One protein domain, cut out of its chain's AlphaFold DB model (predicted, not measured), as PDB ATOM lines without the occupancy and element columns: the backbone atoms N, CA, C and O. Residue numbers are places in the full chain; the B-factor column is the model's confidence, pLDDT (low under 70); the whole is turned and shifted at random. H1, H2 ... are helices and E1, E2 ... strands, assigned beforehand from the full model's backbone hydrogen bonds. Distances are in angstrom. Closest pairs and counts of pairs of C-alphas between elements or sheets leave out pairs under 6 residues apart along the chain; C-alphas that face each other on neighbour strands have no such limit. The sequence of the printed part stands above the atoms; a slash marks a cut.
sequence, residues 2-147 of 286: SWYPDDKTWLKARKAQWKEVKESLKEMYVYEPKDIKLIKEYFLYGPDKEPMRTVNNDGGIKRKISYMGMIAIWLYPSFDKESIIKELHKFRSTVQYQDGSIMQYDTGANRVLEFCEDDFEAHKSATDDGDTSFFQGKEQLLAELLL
ATOM      1  N   SER A   2      54.563 126.782  66.820       73.94
ATOM      2  CA  SER A   2      55.309 125.584  67.246       73.94
ATOM      3  C   SER A   2      54.368 124.377  67.381       73.94
ATOM      4  O   SER A   2      53.157 124.520  67.230       73.94
ATOM      5  N   TRP A   3      54.887 123.179  67.663       84.81
ATOM      6  CA  TRP A   3      54.032 122.041  68.026       84.81
ATOM      7  C   TRP A   3      53.237 122.343  69.306       84.81
ATOM      8  O   TRP A   3      53.784 122.918  70.247       84.81
ATOM      9  N   TYR A   4      51.971 121.912  69.351       85.75
ATOM     10  CA  TYR A   4      51.081 122.043  70.515       85.75
ATOM     11  C   TYR A   4      50.614 120.664  71.000       85.75
ATOM     12  O   TYR A   4      49.424 120.356  70.952       85.75
ATOM     13  N   PRO A   5      51.533 119.791  71.447       81.12
ATOM     14  CA  PRO A   5      51.212 118.393  71.732       81.12
ATOM     15  C   PRO A   5      50.208 118.208  72.880       81.12
ATOM     16  O   PRO A   5      49.584 117.150  72.966       81.12
ATOM     17  N   ASP A   6      50.047 119.213  73.744       86.56
ATOM     18  CA  ASP A   6      49.125 119.173  74.883       86.56
ATOM     19  C   ASP A   6      47.711 119.678  74.522       86.56
ATOM     20  O   ASP A   6      46.757 119.462  75.273       86.56
ATOM     21  N   ASP A   7      47.540 120.289  73.344       90.88
ATOM     22  CA  ASP A   7      46.233 120.672  72.813       90.88
ATOM     23  C   ASP A   7      45.548 119.454  72.161       90.88
ATOM     24  O   ASP A   7      45.942 118.946  71.105       90.88
ATOM     25  N   LYS A   8      44.470 118.982  72.799       90.56
ATOM     26  CA  LYS A   8      43.683 117.827  72.339       90.56
ATOM     27  C   LYS A   8      43.030 118.050  70.973       90.56
ATOM     28  O   LYS A   8      42.891 117.086  70.217       90.56
ATOM     29  N   THR A   9      42.617 119.277  70.661       92.19
ATOM     30  CA  THR A   9      41.995 119.628  69.378       92.19
ATOM     31  C   THR A   9      43.037 119.567  68.270       92.19
ATOM     32  O   THR A   9      42.823 118.885  67.265       92.19
ATOM     33  N   TRP A  10      44.202 120.178  68.498       89.75
ATOM     34  CA  TRP A  10      45.335 120.118  67.574       89.75
ATOM     35  C   TRP A  10      45.775 118.669  67.316       89.75
ATOM     36  O   TRP A  10      45.890 118.239  66.165       89.75
ATOM     37  N   LEU A  11      45.930 117.863  68.374       91.44
ATOM     38  CA  LEU A  11      46.362 116.470  68.244       91.44
ATOM     39  C   LEU A  11      45.331 115.614  67.493       91.44
ATOM     40  O   LEU A  11      45.705 114.721  66.730       91.44
ATOM     41  N   LYS A  12      44.030 115.874  67.686       92.56
ATOM     42  CA  LYS A  12      42.957 115.197  66.942       92.56
ATOM     43  C   LYS A  12      43.041 115.513  65.446       92.56
ATOM     44  O   LYS A  12      42.975 114.580  64.647       92.56
ATOM     45  N   ALA A  13      43.233 116.781  65.081       90.50
ATOM     46  CA  ALA A  13      43.393 117.200  63.688       90.50
ATOM     47  C   ALA A  13      44.632 116.555  63.043       90.50
ATOM     48  O   ALA A  13      44.532 115.938  61.985       90.50
ATOM     49  N   ARG A  14      45.780 116.576  63.730       90.75
ATOM     50  CA  ARG A  14      47.010 115.928  63.247       90.75
ATOM     51  C   ARG A  14      46.831 114.423  63.070       90.75
ATOM     52  O   ARG A  14      47.199 113.880  62.038       90.75
ATOM     53  N   LYS A  15      46.207 113.720  64.019       93.12
ATOM     54  CA  LYS A  15      45.928 112.279  63.865       93.12
ATOM     55  C   LYS A  15      45.068 111.962  62.638       93.12
ATOM     56  O   LYS A  15      45.240 110.884  62.073       93.12
ATOM     57  N   ALA A  16      44.163 112.859  62.245       90.19
ATOM     58  CA  ALA A  16      43.408 112.722  61.003       90.19
ATOM     59  C   ALA A  16      44.319 112.925  59.780       90.19
ATOM     60  O   ALA A  16      44.416 112.013  58.962       90.19
ATOM     61  N   GLN A  17      45.071 114.032  59.737       89.38
ATOM     62  CA  GLN A  17      46.028 114.355  58.664       89.38
ATOM     63  C   GLN A  17      47.098 113.264  58.468       89.38
ATOM     64  O   GLN A  17      47.552 113.012  57.355       89.38
ATOM     65  N   TRP A  18      47.486 112.561  59.536       93.00
ATOM     66  CA  TRP A  18      48.454 111.465  59.461       93.00
ATOM     67  C   TRP A  18      48.035 110.350  58.492       93.00
ATOM     68  O   TRP A  18      48.901 109.654  57.969       93.00
ATOM     69  N   LYS A  19      46.732 110.143  58.258       88.44
ATOM     70  CA  LYS A  19      46.264 109.115  57.318       88.44
ATOM     71  C   LYS A  19      46.782 109.378  55.906       88.44
ATOM     72  O   LYS A  19      47.294 108.451  55.300       88.44
ATOM     73  N   GLU A  20      46.714 110.623  55.450       84.69
ATOM     74  CA  GLU A  20      47.208 111.048  54.136       84.69
ATOM     75  C   GLU A  20      48.735 111.014  54.094       84.69
ATOM     76  O   GLU A  20      49.316 110.327  53.261       84.69
ATOM     77  N   VAL A  21      49.389 111.647  55.076       89.38
ATOM     78  CA  VAL A  21      50.861 111.693  55.177       89.38
ATOM     79  C   VAL A  21      51.469 110.290  55.145       89.38
ATOM     80  O   VAL A  21      52.502 110.062  54.520       89.38
ATOM     81  N   LYS A  22      50.835 109.329  55.823       90.38
ATOM     82  CA  LYS A  22      51.293 107.940  55.857       90.38
ATOM     83  C   LYS A  22      51.246 107.275  54.483       90.38
ATOM     84  O   LYS A  22      52.127 106.460  54.220       90.38
ATOM     85  N   GLU A  23      50.235 107.548  53.662       85.81
ATOM     86  CA  GLU A  23      50.157 106.958  52.323       85.81
ATOM     87  C   GLU A  23      51.242 107.546  51.416       85.81
ATOM     88  O   GLU A  23      52.042 106.770  50.899       85.81
ATOM     89  N   SER A  24      51.416 108.872  51.391       84.81
ATOM     90  CA  SER A  24      52.511 109.508  50.637       84.81
ATOM     91  C   SER A  24      53.895 109.011  51.084       84.81
ATOM     92  O   SER A  24      54.764 108.721  50.267       84.81
ATOM     93  N   LEU A  25      54.116 108.816  52.392       87.88
ATOM     94  CA  LEU A  25      55.378 108.261  52.906       87.88
ATOM     95  C   LEU A  25      55.666 106.830  52.427       87.88
ATOM     96  O   LEU A  25      56.835 106.461  52.319       87.88
ATOM     97  N   LYS A  26      54.637 106.010  52.182       84.56
ATOM     98  CA  LYS A  26      54.824 104.646  51.659       84.56
ATOM     99  C   LYS A  26      55.209 104.659  50.185       84.56
ATOM    100  O   LYS A  26      56.010 103.821  49.779       84.56
ATOM    101  N   GLU A  27      54.657 105.592  49.416       80.06
ATOM    102  CA  GLU A  27      54.945 105.761  47.985       80.06
ATOM    103  C   GLU A  27      56.375 106.238  47.739       80.06
ATOM    104  O   GLU A  27      56.959 105.946  46.704       80.06
ATOM    105  N   MET A  28      57.001 106.890  48.722       81.88
ATOM    106  CA  MET A  28      58.392 107.323  48.602       81.88
ATOM    107  C   MET A  28      59.407 106.162  48.581       81.88
ATOM    108  O   MET A  28      60.560 106.406  48.245       81.88
ATOM    109  N   TYR A  29      59.042 104.934  48.991       76.31
ATOM    110  CA  TYR A  29      59.884 103.714  49.088       76.31
ATOM    111  C   TYR A  29      61.213 103.811  49.874       76.31
ATOM    112  O   TYR A  29      61.864 102.798  50.122       76.31
ATOM    113  N   VAL A  30      61.622 105.003  50.308       84.50
ATOM    114  CA  VAL A  30      62.867 105.272  51.044       84.50
ATOM    115  C   VAL A  30      62.725 105.095  52.557       84.50
ATOM    116  O   VAL A  30      63.733 105.137  53.262       84.50
ATOM    117  N   TYR A  31      61.496 104.927  53.056       88.88
ATOM    118  CA  TYR A  31      61.195 104.786  54.479       88.88
ATOM    119  C   TYR A  31      60.702 103.383  54.806       88.88
ATOM    120  O   TYR A  31      59.694 102.910  54.280       88.88
ATOM    121  N   GLU A  32      61.379 102.732  55.746       90.88
ATOM    122  CA  GLU A  32      60.931 101.458  56.289       90.88
ATOM    123  C   GLU A  32      59.766 101.661  57.278       90.88
ATOM    124  O   GLU A  32      59.583 102.751  57.833       90.88
ATOM    125  N   PRO A  33      58.998 100.607  57.620       91.81
ATOM    126  CA  PRO A  33      57.928 100.708  58.618       91.81
ATOM    127  C   PRO A  33      58.375 101.291  59.970       91.81
ATOM    128  O   PRO A  33      57.599 101.980  60.638       91.81
ATOM    129  N   LYS A  34      59.630 101.039  60.374       90.56
ATOM    130  CA  LYS A  34      60.223 101.613  61.594       90.56
ATOM    131  C   LYS A  34      60.413 103.132  61.482       90.56
ATOM    132  O   LYS A  34      60.171 103.839  62.458       90.56
ATOM    133  N   ASP A  35      60.764 103.624  60.296       92.38
ATOM    134  CA  ASP A  35      60.961 105.045  60.017       92.38
ATOM    135  C   ASP A  35      59.611 105.754  59.988       92.38
ATOM    136  O   ASP A  35      59.441 106.770  60.649       92.38
ATOM    137  N   ILE A  36      58.605 105.164  59.333       93.56
ATOM    138  CA  ILE A  36      57.228 105.686  59.317       93.56
ATOM    139  C   ILE A  36      56.680 105.818  60.743       93.56
ATOM    140  O   ILE A  36      56.022 106.807  61.070       93.56
ATOM    141  N   LYS A  37      56.960 104.841  61.619       92.94
ATOM    142  CA  LYS A  37      56.586 104.928  63.036       92.94
ATOM    143  C   LYS A  37      57.267 106.116  63.714       92.94
ATOM    144  O   LYS A  37      56.602 106.847  64.437       92.94
ATOM    145  N   LEU A  38      58.556 106.328  63.472       92.69
ATOM    146  CA  LEU A  38      59.296 107.436  64.064       92.69
ATOM    147  C   LEU A  38      58.827 108.804  63.541       92.69
ATOM    148  O   LEU A  38      58.606 109.727  64.322       92.69
ATOM    149  N   ILE A  39      58.599 108.914  62.230       94.12
ATOM    150  CA  ILE A  39      58.061 110.111  61.576       94.12
ATOM    151  C   ILE A  39      56.675 110.445  62.134       94.12
ATOM    152  O   ILE A  39      56.386 111.614  62.382       94.12
ATOM    153  N   LYS A  40      55.833 109.436  62.402       95.06
ATOM    154  CA  LYS A  40      54.531 109.628  63.053       95.06
ATOM    155  C   LYS A  40      54.665 110.296  64.413       95.06
ATOM    156  O   LYS A  40      53.940 111.243  64.701       95.06
ATOM    157  N   GLU A  41      55.548 109.780  65.259       93.44
ATOM    158  CA  GLU A  41      55.739 110.306  66.611       93.44
ATOM    159  C   GLU A  41      56.275 111.745  66.553       93.44
ATOM    160  O   GLU A  41      55.716 112.628  67.200       93.44
ATOM    161  N   TYR A  42      57.245 112.026  65.676       91.69
ATOM    162  CA  TYR A  42      57.715 113.392  65.412       91.69
ATOM    163  C   TYR A  42      56.586 114.317  64.927       91.69
ATOM    164  O   TYR A  42      56.403 115.430  65.422       91.69
ATOM    165  N   PHE A  43      55.783 113.859  63.972       92.62
ATOM    166  CA  PHE A  43      54.664 114.614  63.419       92.62
ATOM    167  C   PHE A  43      53.613 114.937  64.490       92.62
ATOM    168  O   PHE A  43      53.138 116.073  64.578       92.62
ATOM    169  N   LEU A  44      53.258 113.962  65.326       92.31
ATOM    170  CA  LEU A  44      52.229 114.125  66.349       92.31
ATOM    171  C   LEU A  44      52.715 114.882  67.581       92.31
ATOM    172  O   LEU A  44      51.907 115.547  68.216       92.31
ATOM    173  N   TYR A  45      53.989 114.781  67.945       89.44
ATOM    174  CA  TYR A  45      54.453 115.222  69.263       89.44
ATOM    175  C   TYR A  45      55.614 116.211  69.229       89.44
ATOM    176  O   TYR A  45      55.879 116.867  70.236       89.44
ATOM    177  N   GLY A  46      56.246 116.376  68.071       87.56
ATOM    178  CA  GLY A  46      57.314 117.333  67.842       87.56
ATOM    179  C   GLY A  46      58.715 116.827  68.194       87.56
ATOM    180  O   GLY A  46      58.878 115.756  68.790       87.56
ATOM    181  N   PRO A  47      59.738 117.621  67.834       81.12
ATOM    182  CA  PRO A  47      61.161 117.289  67.975       81.12
ATOM    183  C   PRO A  47      61.600 117.039  69.418       81.12
ATOM    184  O   PRO A  47      62.528 116.267  69.642       81.12
ATOM    185  N   ASP A  48      60.956 117.694  70.387       81.62
ATOM    186  CA  ASP A  48      61.343 117.608  71.797       81.62
ATOM    187  C   ASP A  48      60.892 116.284  72.429       81.62
ATOM    188  O   ASP A  48      61.541 115.783  73.346       81.62
ATOM    189  N   LYS A  49      59.796 115.696  71.924       83.44
ATOM    190  CA  LYS A  49      59.291 114.390  72.372       83.44
ATOM    191  C   LYS A  49      59.905 113.242  71.579       83.44
ATOM    192  O   LYS A  49      60.357 112.277  72.186       83.44
ATOM    193  N   GLU A  50      59.961 113.350  70.252       83.62
ATOM    194  CA  GLU A  50      60.634 112.364  69.403       83.62
ATOM    195  C   GLU A  50      61.655 113.055  68.489       83.62
ATOM    196  O   GLU A  50      61.330 113.471  67.371       83.62
ATOM    197  N   PRO A  51      62.916 113.182  68.930       79.50
ATOM    198  CA  PRO A  51      63.951 113.754  68.089       79.50
ATOM    199  C   PRO A  51      64.296 112.771  66.968       79.50
ATOM    200  O   PRO A  51      64.695 111.636  67.223       79.50
ATOM    201  N   MET A  52      64.248 113.218  65.711       79.88
ATOM    202  CA  MET A  52      64.653 112.412  64.542       79.88
ATOM    203  C   MET A  52      66.182 112.236  64.405       79.88
ATOM    204  O   MET A  52      66.685 111.662  63.435       79.88
ATOM    205  N   ARG A  53      66.936 112.689  65.409       76.00
ATOM    206  CA  ARG A  53      68.394 112.595  65.520       76.00
ATOM    207  C   ARG A  53      68.812 112.096  66.901       76.00
ATOM    208  O   ARG A  53      68.055 112.195  67.863       76.00
ATOM    209  N   THR A  54      70.052 111.643  67.008       71.50
ATOM    210  CA  THR A  54      70.760 111.416  68.271       71.50
ATOM    211  C   THR A  54      72.088 112.167  68.246       71.50
ATOM    212  O   THR A  54      72.719 112.276  67.195       71.50
ATOM    213  N   VAL A  55      72.513 112.705  69.388       66.94
ATOM    214  CA  VAL A  55      73.850 113.294  69.555       66.94
ATOM    215  C   VAL A  55      74.731 112.236  70.204       66.94
ATOM    216  O   VAL A  55      74.367 111.693  71.243       66.94
ATOM    217  N   ASN A  56      75.849 111.909  69.568       67.25
ATOM    218  CA  ASN A  56      76.842 111.001  70.122       67.25
ATOM    219  C   ASN A  56      77.732 111.756  71.121       67.25
ATOM    220  O   ASN A  56      77.777 112.985  71.116       67.25
ATOM    221  N   ASN A  57      78.482 111.018  71.937       65.50
ATOM    222  CA  ASN A  57      79.335 111.582  72.991       65.50
ATOM    223  C   ASN A  57      80.346 112.625  72.476       65.50
ATOM    224  O   ASN A  57      80.654 113.572  73.191       65.50
ATOM    225  N   ASP A  58      80.784 112.507  71.221       69.25
ATOM    226  CA  ASP A  58      81.740 113.426  70.584       69.25
ATOM    227  C   ASP A  58      81.068 114.666  69.955       69.25
ATOM    228  O   ASP A  58      81.655 115.353  69.123       69.25
ATOM    229  N   GLY A  59      79.790 114.919  70.258       62.56
ATOM    230  CA  GLY A  59      79.000 116.007  69.666       62.56
ATOM    231  C   GLY A  59      78.541 115.750  68.224       62.56
ATOM    232  O   GLY A  59      77.797 116.552  67.657       62.56
ATOM    233  N   GLY A  60      78.931 114.619  67.629       63.66
ATOM    234  CA  GLY A  60      78.486 114.200  66.301       63.66
ATOM    235  C   GLY A  60      76.990 113.879  66.271       63.66
ATOM    236  O   GLY A  60      76.471 113.194  67.150       63.66
ATOM    237  N   ILE A  61      76.282 114.345  65.243       67.12
ATOM    238  CA  ILE A  61      74.851 114.069  65.073       67.12
ATOM    239  C   ILE A  61      74.669 112.825  64.200       67.12
ATOM    240  O   ILE A  61      75.046 112.821  63.029       67.12
ATOM    241  N   LYS A  62      74.035 111.787  64.753       72.94
ATOM    242  CA  LYS A  62      73.582 110.603  64.017       72.94
ATOM    243  C   LYS A  62      72.092 110.734  63.701       72.94
ATOM    244  O   LYS A  62      71.280 111.094  64.551       72.94
ATOM    245  N   ARG A  63      71.724 110.455  62.455       77.19
ATOM    246  CA  ARG A  63      70.338 110.531  61.976       77.19
ATOM    247  C   ARG A  63      69.604 109.240  62.305       77.19
ATOM    248  O   ARG A  63      70.214 108.171  62.259       77.19
ATOM    249  N   LYS A  64      68.308 109.338  62.605       83.50
ATOM    250  CA  LYS A  64      67.446 108.158  62.754       83.50
ATOM    251  C   LYS A  64      66.778 107.748  61.438       83.50
ATOM    252  O   LYS A  64      66.468 106.575  61.295       83.50
ATOM    253  N   ILE A  65      66.602 108.686  60.498       85.62
ATOM    254  CA  ILE A  65      65.985 108.465  59.180       85.62
ATOM    255  C   ILE A  65      66.747 109.199  58.064       85.62
ATOM    256  O   ILE A  65      67.468 110.170  58.320       85.62
ATOM    257  N   SER A  66      66.553 108.755  56.823       82.44
ATOM    258  CA  SER A  66      67.011 109.447  55.609       82.44
ATOM    259  C   SER A  66      66.203 110.726  55.341       82.44
ATOM    260  O   SER A  66      65.078 110.851  55.809       82.44
ATOM    261  N   TYR A  67      66.780 111.684  54.603       82.56
ATOM    262  CA  TYR A  67      66.115 112.914  54.116       82.56
ATOM    263  C   TYR A  67      65.321 113.697  55.176       82.56
ATOM    264  O   TYR A  67      64.290 114.312  54.905       82.56
ATOM    265  N   MET A  68      65.833 113.696  56.405       82.88
ATOM    266  CA  MET A  68      65.169 114.270  57.571       82.88
ATOM    267  C   MET A  68      64.825 115.760  57.400       82.88
ATOM    268  O   MET A  68      63.824 116.205  57.950       82.88
ATOM    269  N   GLY A  69      65.614 116.529  56.634       82.38
ATOM    270  CA  GLY A  69      65.330 117.946  56.358       82.38
ATOM    271  C   GLY A  69      64.010 118.159  55.609       82.38
ATOM    272  O   GLY A  69      63.194 118.974  56.029       82.38
ATOM    273  N   MET A  70      63.765 117.373  54.559       87.19
ATOM    274  CA  MET A  70      62.521 117.368  53.789       87.19
ATOM    275  C   MET A  70      61.333 117.020  54.682       87.19
ATOM    276  O   MET A  70      60.355 117.761  54.707       87.19
ATOM    277  N   ILE A  71      61.449 115.953  55.481       89.38
ATOM    278  CA  ILE A  71      60.407 115.561  56.441       89.38
ATOM    279  C   ILE A  71      60.157 116.666  57.467       89.38
ATOM    280  O   ILE A  71      59.009 116.981  57.765       89.38
ATOM    281  N   ALA A  72      61.211 117.287  57.993       87.12
ATOM    282  CA  ALA A  72      61.080 118.343  58.982       87.12
ATOM    283  C   ALA A  72      60.332 119.568  58.441       87.12
ATOM    284  O   ALA A  72      59.482 120.093  59.156       87.12
ATOM    285  N   ILE A  73      60.617 119.996  57.205       87.75
ATOM    286  CA  ILE A  73      59.938 121.128  56.551       87.75
ATOM    287  C   ILE A  73      58.494 120.765  56.216       87.75
ATOM    288  O   ILE A  73      57.576 121.508  56.569       87.75
ATOM    289  N   TRP A  74      58.294 119.617  55.561       89.69
ATOM    290  CA  TRP A  74      56.977 119.152  55.133       89.69
ATOM    291  C   TRP A  74      56.026 118.999  56.323       89.69
ATOM    292  O   TRP A  74      54.902 119.491  56.314       89.69
ATOM    293  N   LEU A  75      56.492 118.384  57.405       90.88
ATOM    294  CA  LEU A  75      55.638 118.052  58.539       90.88
ATOM    295  C   LEU A  75      55.529 119.169  59.582       90.88
ATOM    296  O   LEU A  75      54.790 119.005  60.565       90.88
ATOM    297  N   TYR A  76      56.230 120.291  59.380       89.50
ATOM    298  CA  TYR A  76      56.193 121.427  60.295       89.50
ATOM    299  C   TYR A  76      54.773 122.021  60.382       89.50
ATOM    300  O   TYR A  76      54.163 122.273  59.338       89.50
ATOM    301  N   PRO A  77      54.238 122.319  61.587       88.81
ATOM    302  CA  PRO A  77      52.853 122.788  61.763       88.81
ATOM    303  C   PRO A  77      52.507 124.150  61.135       88.81
ATOM    304  O   PRO A  77      51.358 124.571  61.177       88.81
ATOM    305  N   SER A  78      53.489 124.880  60.616       86.38
ATOM    306  CA  SER A  78      53.351 126.251  60.118       86.38
ATOM    307  C   SER A  78      54.072 126.409  58.781       86.38
ATOM    308  O   SER A  78      54.937 125.602  58.455       86.38
ATOM    309  N   PHE A  79      53.718 127.436  58.008       87.00
ATOM    310  CA  PHE A  79      54.442 127.862  56.803       87.00
ATOM    311  C   PHE A  79      55.501 128.934  57.096       87.00
ATOM    312  O   PHE A  79      56.184 129.387  56.186       87.00
ATOM    313  N   ASP A  80      55.650 129.332  58.364       86.69
ATOM    314  CA  ASP A  80      56.614 130.353  58.758       86.69
ATOM    315  C   ASP A  80      58.059 129.897  58.509       86.69
ATOM    316  O   ASP A  80      58.591 129.016  59.196       86.69
ATOM    317  N   LYS A  81      58.688 130.527  57.516       82.69
ATOM    318  CA  LYS A  81      60.027 130.188  57.029       82.69
ATOM    319  C   LYS A  81      61.080 130.308  58.126       82.69
ATOM    320  O   LYS A  81      61.911 129.414  58.273       82.69
ATOM    321  N   GLU A  82      61.035 131.369  58.930       82.06
ATOM    322  CA  GLU A  82      62.020 131.593  59.992       82.06
ATOM    323  C   GLU A  82      61.944 130.532  61.093       82.06
ATOM    324  O   GLU A  82      62.976 130.021  61.537       82.06
ATOM    325  N   SER A  83      60.735 130.163  61.526       83.69
ATOM    326  CA  SER A  83      60.536 129.093  62.510       83.69
ATOM    327  C   SER A  83      61.037 127.748  61.992       83.69
ATOM    328  O   SER A  83      61.678 127.004  62.736       83.69
ATOM    329  N   ILE A  84      60.805 127.448  60.712       82.81
ATOM    330  CA  ILE A  84      61.299 126.219  60.084       82.81
ATOM    331  C   ILE A  84      62.821 126.234  59.976       82.81
ATOM    332  O   ILE A  84      63.449 125.228  60.281       82.81
ATOM    333  N   ILE A  85      63.443 127.356  59.611       79.69
ATOM    334  CA  ILE A  85      64.910 127.474  59.582       79.69
ATOM    335  C   ILE A  85      65.499 127.231  60.976       79.69
ATOM    336  O   ILE A  85      66.466 126.480  61.113       79.69
ATOM    337  N   LYS A  86      64.898 127.807  62.025       78.81
ATOM    338  CA  LYS A  86      65.306 127.552  63.419       78.81
ATOM    339  C   LYS A  86      65.185 126.073  63.780       78.81
ATOM    340  O   LYS A  86      66.058 125.538  64.458       78.81
ATOM    341  N   GLU A  87      64.139 125.402  63.308       76.81
ATOM    342  CA  GLU A  87      63.978 123.960  63.482       76.81
ATOM    343  C   GLU A  87      65.045 123.172  62.705       76.81
ATOM    344  O   GLU A  87      65.711 122.308  63.267       76.81
ATOM    345  N   LEU A  88      65.311 123.541  61.451       77.06
ATOM    346  CA  LEU A  88      66.365 122.953  60.625       77.06
ATOM    347  C   LEU A  88      67.756 123.106  61.242       77.06
ATOM    348  O   LEU A  88      68.579 122.196  61.142       77.06
ATOM    349  N   HIS A  89      68.023 124.218  61.930       74.00
ATOM    350  CA  HIS A  89      69.274 124.422  62.658       74.00
ATOM    351  C   HIS A  89      69.492 123.371  63.748       74.00
ATOM    352  O   HIS A  89      70.635 122.979  63.979       74.00
ATOM    353  N   LYS A  90      68.426 122.837  64.361       69.75
ATOM    354  CA  LYS A  90      68.544 121.740  65.333       69.75
ATOM    355  C   LYS A  90      69.045 120.449  64.685       69.75
ATOM    356  O   LYS A  90      69.613 119.609  65.375       69.75
ATOM    357  N   PHE A  91      68.851 120.282  63.378       65.50
ATOM    358  CA  PHE A  91      69.271 119.101  62.625       65.50
ATOM    359  C   PHE A  91      70.659 119.221  61.994       65.50
ATOM    360  O   PHE A  91      71.154 118.230  61.453       65.50
ATOM    361  N   ARG A  92      71.305 120.393  62.058       58.16
ATOM    362  CA  ARG A  92      72.630 120.605  61.463       58.16
ATOM    363  C   ARG A  92      73.685 119.774  62.191       58.16
ATOM    364  O   ARG A  92      74.216 120.190  63.215       58.16
ATOM    365  N   SER A  93      74.040 118.616  61.631       46.38
ATOM    366  CA  SER A  93      75.404 118.102  61.784       46.38
ATOM    367  C   SER A  93      76.315 119.146  61.147       46.38
ATOM    368  O   SER A  93      76.027 119.535  60.021       46.38
ATOM    369  N   THR A  94      77.333 119.613  61.865       41.31
ATOM    370  CA  THR A  94      78.513 120.411  61.460       41.31
ATOM    371  C   THR A  94      78.933 120.358  59.975       41.31
ATOM    372  O   THR A  94      80.037 119.947  59.641       41.31
ATOM    373  N   VAL A  95      78.085 120.807  59.054       44.56
ATOM    374  CA  VAL A  95      78.418 121.012  57.640       44.56
ATOM    375  C   VAL A  95      77.712 122.272  57.161       44.56
ATOM    376  O   VAL A  95      76.914 122.276  56.227       44.56
ATOM    377  N   GLN A  96      77.973 123.353  57.885       43.06
ATOM    378  CA  GLN A  96      78.033 124.656  57.261       43.06
ATOM    379  C   GLN A  96      79.499 124.820  56.862       43.06
ATOM    380  O   GLN A  96      80.372 124.820  57.733       43.06
ATOM    381  N   TYR A  97      79.792 124.869  55.564       43.78
ATOM    382  CA  TYR A  97      81.121 125.287  55.126       43.78
ATOM    383  C   TYR A  97      81.361 126.727  55.610       43.78
ATOM    384  O   TYR A  97      80.413 127.463  55.887       43.78
ATOM    385  N   GLN A  98      82.622 127.152  55.729       37.06
ATOM    386  CA  GLN A  98      82.970 128.514  56.174       37.06
ATOM    387  C   GLN A  98      82.342 129.624  55.303       37.06
ATOM    388  O   GLN A  98      82.250 130.762  55.748       37.06
ATOM    389  N   ASP A  99      81.874 129.285  54.096       40.72
ATOM    390  CA  ASP A  99      81.154 130.171  53.175       40.72
ATOM    391  C   ASP A  99      79.628 130.217  53.407       40.72
ATOM    392  O   ASP A  99      78.906 130.877  52.666       40.72
ATOM    393  N   GLY A 100      79.122 129.500  54.413       40.81
ATOM    394  CA  GLY A 100      77.708 129.451  54.766       40.81
ATOM    395  C   GLY A 100      76.880 128.370  54.060       40.81
ATOM    396  O   GLY A 100      75.715 128.204  54.425       40.81
ATOM    397  N   SER A 101      77.443 127.611  53.112       40.66
ATOM    398  CA  SER A 101      76.699 126.591  52.356       40.66
ATOM    399  C   SER A 101      76.451 125.297  53.150       40.66
ATOM    400  O   SER A 101      77.266 124.888  53.980       40.66
ATOM    401  N   ILE A 102      75.302 124.654  52.901       48.12
ATOM    402  CA  ILE A 102      74.818 123.439  53.586       48.12
ATOM    403  C   ILE A 102      74.941 122.233  52.639       48.12
ATOM    404  O   ILE A 102      74.609 122.335  51.459       48.12
ATOM    405  N   MET A 103      75.379 121.071  53.140       45.91
ATOM    406  CA  MET A 103      75.453 119.833  52.346       45.91
ATOM    407  C   MET A 103      74.051 119.355  51.905       45.91
ATOM    408  O   MET A 103      73.214 118.982  52.724       45.91
ATOM    409  N   GLN A 104      73.808 119.352  50.590       52.09
ATOM    410  CA  GLN A 104      72.483 119.164  49.971       52.09
ATOM    411  C   GLN A 104      71.948 117.715  49.964       52.09
ATOM    412  O   GLN A 104      70.747 117.507  49.798       52.09
ATOM    413  N   TYR A 105      72.797 116.694  50.136       47.47
ATOM    414  CA  TYR A 105      72.368 115.284  50.050       47.47
ATOM    415  C   TYR A 105      71.478 114.847  51.221       47.47
ATOM    416  O   TYR A 105      70.628 113.970  51.078       47.47
ATOM    417  N   ASP A 106      71.631 115.505  52.364       56.09
ATOM    418  CA  ASP A 106      71.051 115.058  53.630       56.09
ATOM    419  C   ASP A 106      69.717 115.726  53.949       56.09
ATOM    420  O   ASP A 106      68.941 115.253  54.785       56.09
ATOM    421  N   THR A 107      69.433 116.823  53.252       66.88
ATOM    422  CA  THR A 107      68.184 117.558  53.379       66.88
ATOM    423  C   THR A 107      67.069 116.962  52.530       66.88
ATOM    424  O   THR A 107      65.913 117.262  52.787       66.88
ATOM    425  N   GLY A 108      67.381 116.094  51.560       71.00
ATOM    426  CA  GLY A 108      66.393 115.559  50.622       71.00
ATOM    427  C   GLY A 108      66.102 116.476  49.435       71.00
ATOM    428  O   GLY A 108      65.156 116.213  48.709       71.00
ATOM    429  N   ALA A 109      66.921 117.504  49.192       73.56
ATOM    430  CA  ALA A 109      66.767 118.444  48.077       73.56
ATOM    431  C   ALA A 109      66.502 117.749  46.724       73.56
ATOM    432  O   ALA A 109      65.506 118.016  46.059       73.56
ATOM    433  N   ASN A 110      67.341 116.781  46.345       73.06
ATOM    434  CA  ASN A 110      67.145 116.032  45.097       73.06
ATOM    435  C   ASN A 110      65.887 115.147  45.114       73.06
ATOM    436  O   ASN A 110      65.305 114.921  44.061       73.06
ATOM    437  N   ARG A 111      65.462 114.680  46.295       78.50
ATOM    438  CA  ARG A 111      64.254 113.862  46.454       78.50
ATOM    439  C   ARG A 111      62.979 114.684  46.344       78.50
ATOM    440  O   ARG A 111      62.016 114.189  45.790       78.50
ATOM    441  N   VAL A 112      62.986 115.943  46.793       79.81
ATOM    442  CA  VAL A 112      61.869 116.870  46.541       79.81
ATOM    443  C   VAL A 112      61.604 116.976  45.044       79.81
ATOM    444  O   VAL A 112      60.463 116.863  44.623       79.81
ATOM    445  N   LEU A 113      62.656 117.150  44.237       77.06
ATOM    446  CA  LEU A 113      62.507 117.207  42.783       77.06
ATOM    447  C   LEU A 113      61.972 115.898  42.202       77.06
ATOM    448  O   LEU A 113      61.038 115.941  41.421       77.06
ATOM    449  N   GLU A 114      62.538 114.759  42.598       77.50
ATOM    450  CA  GLU A 114      62.111 113.432  42.133       77.50
ATOM    451  C   GLU A 114      60.643 113.150  42.461       77.50
ATOM    452  O   GLU A 114      59.865 112.871  41.558       77.50
ATOM    453  N   PHE A 115      60.227 113.341  43.714       76.12
ATOM    454  CA  PHE A 115      58.840 113.105  44.113       76.12
ATOM    455  C   PHE A 115      57.855 114.094  43.485       76.12
ATOM    456  O   PHE A 115      56.699 113.754  43.295       76.12
ATOM    457  N   CYS A 116      58.296 115.302  43.125       70.19
ATOM    458  CA  CYS A 116      57.480 116.220  42.332       70.19
ATOM    459  C   CYS A 116      57.522 115.931  40.814       70.19
ATOM    460  O   CYS A 116      56.707 116.486  40.079       70.19
ATOM    461  N   GLU A 117      58.483 115.142  40.317       64.25
ATOM    462  CA  GLU A 117      58.644 114.771  38.898       64.25
ATOM    463  C   GLU A 117      57.902 113.492  38.538       64.25
ATOM    464  O   GLU A 117      57.253 113.448  37.495       64.25
ATOM    465  N   ASP A 118      57.985 112.480  39.402       57.56
ATOM    466  CA  ASP A 118      57.325 111.182  39.233       57.56
ATOM    467  C   ASP A 118      55.786 111.305  39.249       57.56
ATOM    468  O   ASP A 118      55.067 110.346  38.970       57.56
ATOM    469  N   ASP A 119      55.282 112.512  39.519       57.72
ATOM    470  CA  ASP A 119      53.930 112.766  39.981       57.72
ATOM    471  C   ASP A 119      53.090 113.701  39.092       57.72
ATOM    472  O   ASP A 119      52.074 114.252  39.509       57.72
ATOM    473  N   PHE A 120      53.470 113.885  37.824       49.38
ATOM    474  CA  PHE A 120      52.567 114.585  36.902       49.38
ATOM    475  C   PHE A 120      51.353 113.713  36.494       49.38
ATOM    476  O   PHE A 120      50.263 114.225  36.252       49.38
ATOM    477  N   GLU A 121      51.499 112.385  36.463       46.44
ATOM    478  CA  GLU A 121      50.441 111.460  36.008       46.44
ATOM    479  C   GLU A 121      49.751 110.682  37.154       46.44
ATOM    480  O   GLU A 121      48.687 110.102  36.931       46.44
ATOM    481  N   ALA A 122      50.317 110.638  38.370       38.88
ATOM    482  CA  ALA A 122      49.975 109.613  39.368       38.88
ATOM    483  C   ALA A 122      49.090 110.075  40.543       38.88
ATOM    484  O   ALA A 122      48.165 109.343  40.907       38.88
ATOM    485  N   HIS A 123      49.292 111.254  41.139       46.44
ATOM    486  CA  HIS A 123      48.527 111.636  42.330       46.44
ATOM    487  C   HIS A 123      47.338 112.533  42.008       46.44
ATOM    488  O   HIS A 123      47.361 113.741  42.212       46.44
ATOM    489  N   LYS A 124      46.218 111.902  41.625       41.81
ATOM    490  CA  LYS A 124      44.902 112.411  42.039       41.81
ATOM    491  C   LYS A 124      44.937 112.552  43.558       41.81
ATOM    492  O   LYS A 124      45.211 111.584  44.263       41.81
ATOM    493  N   SER A 125      44.698 113.763  44.040       38.31
ATOM    494  CA  SER A 125      44.645 114.053  45.465       38.31
ATOM    495  C   SER A 125      43.699 113.072  46.181       38.31
ATOM    496  O   SER A 125      42.673 112.670  45.636       38.31
ATOM    497  N   ALA A 126      44.029 112.708  47.424       35.19
ATOM    498  CA  ALA A 126      43.146 111.932  48.302       35.19
ATOM    499  C   ALA A 126      41.862 112.696  48.699       35.19
ATOM    500  O   ALA A 126      40.985 112.139  49.360       35.19
ATOM    501  N   THR A 127      41.760 113.967  48.311       36.88
ATOM    502  CA  THR A 127      40.538 114.765  48.318       36.88
ATOM    503  C   THR A 127      40.023 114.855  46.881       36.88
ATOM    504  O   THR A 127      40.759 115.248  45.977       36.88
ATOM    505  N   ASP A 128      38.777 114.467  46.636       39.06
ATOM    506  CA  ASP A 128      38.135 114.463  45.310       39.06
ATOM    507  C   ASP A 128      38.014 115.871  44.648       39.06
ATOM    508  O   ASP A 128      37.311 116.027  43.654       39.06
ATOM    509  N   ASP A 129      38.731 116.885  45.152       41.94
ATOM    510  CA  ASP A 129      38.597 118.316  44.848       41.94
ATOM    511  C   ASP A 129      39.739 118.894  43.979       41.94
ATOM    512  O   ASP A 129      40.042 120.081  44.037       41.94
ATOM    513  N   GLY A 130      40.376 118.083  43.130       46.28
ATOM    514  CA  GLY A 130      41.175 118.586  41.997       46.28
ATOM    515  C   GLY A 130      42.572 119.163  42.295       46.28
ATOM    516  O   GLY A 130      43.414 119.128  41.403       46.28
ATOM    517  N   ASP A 131      42.878 119.587  43.522       52.16
ATOM    518  CA  ASP A 131      44.196 120.141  43.872       52.16
ATOM    519  C   ASP A 131      45.191 119.045  44.290       52.16
ATOM    520  O   ASP A 131      45.122 118.478  45.382       52.16
ATOM    521  N   THR A 132      46.151 118.727  43.420       60.78
ATOM    522  CA  THR A 132      47.157 117.685  43.673       60.78
ATOM    523  C   THR A 132      48.378 118.274  44.382       60.78
ATOM    524  O   THR A 132      49.101 119.112  43.848       60.78
ATOM    525  N   SER A 133      48.622 117.875  45.631       73.12
ATOM    526  CA  SER A 133      49.795 118.332  46.377       73.12
ATOM    527  C   SER A 133      50.381 117.229  47.243       73.12
ATOM    528  O   SER A 133      49.862 116.894  48.312       73.12
ATOM    529  N   PHE A 134      51.513 116.702  46.790       77.19
ATOM    530  CA  PHE A 134      52.258 115.664  47.486       77.19
ATOM    531  C   PHE A 134      52.777 116.143  48.849       77.19
ATOM    532  O   PHE A 134      52.738 115.412  49.840       77.19
ATOM    533  N   PHE A 135      53.203 117.408  48.933       83.25
ATOM    534  CA  PHE A 135      53.716 118.007  50.164       83.25
ATOM    535  C   PHE A 135      52.694 118.906  50.878       83.25
ATOM    536  O   PHE A 135      53.079 119.742  51.701       83.25
ATOM    537  N   GLN A 136      51.393 118.719  50.626       82.06
ATOM    538  CA  GLN A 136      50.291 119.422  51.309       82.06
ATOM    539  C   GLN A 136      50.425 120.965  51.279       82.06
ATOM    540  O   GLN A 136      50.223 121.648  52.286       82.06
ATOM    541  N   GLY A 137      50.828 121.507  50.131       81.38
ATOM    542  CA  GLY A 137      50.990 122.922  49.797       81.38
ATOM    543  C   GLY A 137      52.386 123.475  50.080       81.38
ATOM    544  O   GLY A 137      52.626 124.669  49.910       81.38
ATOM    545  N   LYS A 138      53.320 122.652  50.577       84.62
ATOM    546  CA  LYS A 138      54.667 123.090  50.993       84.62
ATOM    547  C   LYS A 138      55.731 122.979  49.908       84.62
ATOM    548  O   LYS A 138      56.903 123.190  50.209       84.62
ATOM    549  N   GLU A 139      55.364 122.689  48.670       83.75
ATOM    550  CA  GLU A 139      56.271 122.548  47.532       83.75
ATOM    551  C   GLU A 139      57.158 123.788  47.372       83.75
ATOM    552  O   GLU A 139      58.382 123.667  47.351       83.75
ATOM    553  N   GLN A 140      56.567 124.989  47.372       79.44
ATOM    554  CA  GLN A 140      57.327 126.242  47.305       79.44
ATOM    555  C   GLN A 140      58.330 126.363  48.451       79.44
ATOM    556  O   GLN A 140      59.500 126.676  48.252       79.44
ATOM    557  N   LEU A 141      57.872 126.083  49.668       82.81
ATOM    558  CA  LEU A 141      58.681 126.211  50.870       82.81
ATOM    559  C   LEU A 141      59.844 125.211  50.876       82.81
ATOM    560  O   LEU A 141      60.952 125.548  51.287       82.81
ATOM    561  N   LEU A 142      59.606 123.992  50.391       85.88
ATOM    562  CA  LEU A 142      60.635 122.978  50.181       85.88
ATOM    563  C   LEU A 142      61.627 123.411  49.099       85.88
ATOM    564  O   LEU A 142      62.830 123.266  49.312       85.88
ATOM    565  N   ALA A 143      61.154 123.976  47.982       81.25
ATOM    566  CA  ALA A 143      62.028 124.526  46.951       81.25
ATOM    567  C   ALA A 143      62.931 125.623  47.520       81.25
ATOM    568  O   ALA A 143      64.147 125.516  47.421       81.25
ATOM    569  N   GLU A 144      62.357 126.627  48.175       79.62
ATOM    570  CA  GLU A 144      63.107 127.764  48.710       79.62
ATOM    571  C   GLU A 144      64.115 127.389  49.801       79.62
ATOM    572  O   GLU A 144      65.123 128.074  49.968       79.62
ATOM    573  N   LEU A 145      63.825 126.360  50.603       81.75
ATOM    574  CA  LEU A 145      64.670 125.982  51.738       81.75
ATOM    575  C   LEU A 145      65.710 124.917  51.401       81.75
ATOM    576  O   LEU A 145      66.733 124.844  52.085       81.75
ATOM    577  N   LEU A 146      65.444 124.058  50.415       80.38
ATOM    578  CA  LEU A 146      66.302 122.910  50.118       80.38
ATOM    579  C   LEU A 146      67.009 122.995  48.776       80.38
ATOM    580  O   LEU A 146      68.072 122.391  48.625       80.38
ATOM    581  N   LEU A 147      66.423 123.683  47.802       80.69
ATOM    582  CA  LEU A 147      66.971 123.752  46.459       80.69
ATOM    583  C   LEU A 147      67.813 125.021  46.303       80.69
ATOM    584  O   LEU A 147      67.413 126.081  46.779       80.69
TER     585      LEU A 147
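This is residues 2 to 147 of the 286 residues of an uncharacterized protein of Pseudoalteromonas ruthenica (UniProt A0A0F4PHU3). Short helix H3 is the core, with H4 and H6 packed on it and H5 packed on H6; the helical hairpin of H1 and H2 makes another part beside them, its H2 nearer to H3 than H1 is. A small two-stranded hairpin, E1 and E2, lies far from H1, and its turn at Asp 58 and the loop at Asp 129 make the two ends of the long axis, while residues 96 to 101 of another loop stick out. The printed part has 146 residues, with six named helices and two named strands in the order H1, H2, E1, E2, H3, H4, H5, H6; the sheet, E1 - E2, is antiparallel. The class is mostly helix, and the whole is compact, with a radius of gyration of the C-alphas of 15.4 A and spans of 49 by 36 by 29 A.

Strand E1 is residues 53 to 55, beginning at C-alpha 53 (68.394, 112.595, 65.520), and E2 is residues 61 to 63. Helix H1, residues 8 to 27, begins at C-alpha 8 (43.683, 117.827, 72.339), measures 29.4 A and has a kink of 37 degrees near residue 17. H2, residues 33 to 45, measures 18.3 A. H3 is residues 68 to 74, and H4, residues 81 to 90, measures 14.6 A. H5 is residues 109 to 117, 12.8 A long, and H6, residues 139 to 146, ends at C-alpha 146 (66.302, 122.910, 50.118).

E1 and E2 form a hairpin, antiparallel at 153 degrees, with N 54 and O 62, and N 62 and O 54, each 2.8 A apart, within hydrogen-bond range. A tight link of 4 residues joins E2 to H3. H3 and H4, a helical hairpin, touch at a shallow tilt of 21 degrees, opposite ways; their closest C-alphas, of Ile 73 and Ile 84, are 6.3 A apart. H3 also touches H6, its closest C-alphas, of Ile 73 and Leu 142, 6.7 A apart, at a tilt of 34.7 degrees, only just shallow. H5 and H6, a helical hairpin, touch at 22 degrees, a shallow tilt, with the closest C-alphas, of Ala 109 and Leu 146, 4.9 A apart. H2 and H3 are close but not clearly touching: the closest C-alphas, of Ile 39 and Ile 71, are 7.8 A apart. H1 and H2, a helical hairpin, touch at a shallow tilt of 27 degrees, opposite ways, with the closest C-alphas, of Arg 14 and Leu 44, 6.3 A apart. H1 and H3 are apart. Every O i to N i+4 pair is within hydrogen-bond range in H2, H3, H5 and H6; H1 has 14 of 16 and H4 5 of 6.

The two C-alphas farthest apart, of Asp 58 and Asp 129, are 50.5 A apart. The printed part has no cut. The links from H4 to H5, 18 residues, and from H5 to H6, 21 residues, are long. The mean pLDDT of the printed part is 75.1, and residues 55 to 61, 90 to 107 and 117 to 132 are under 70.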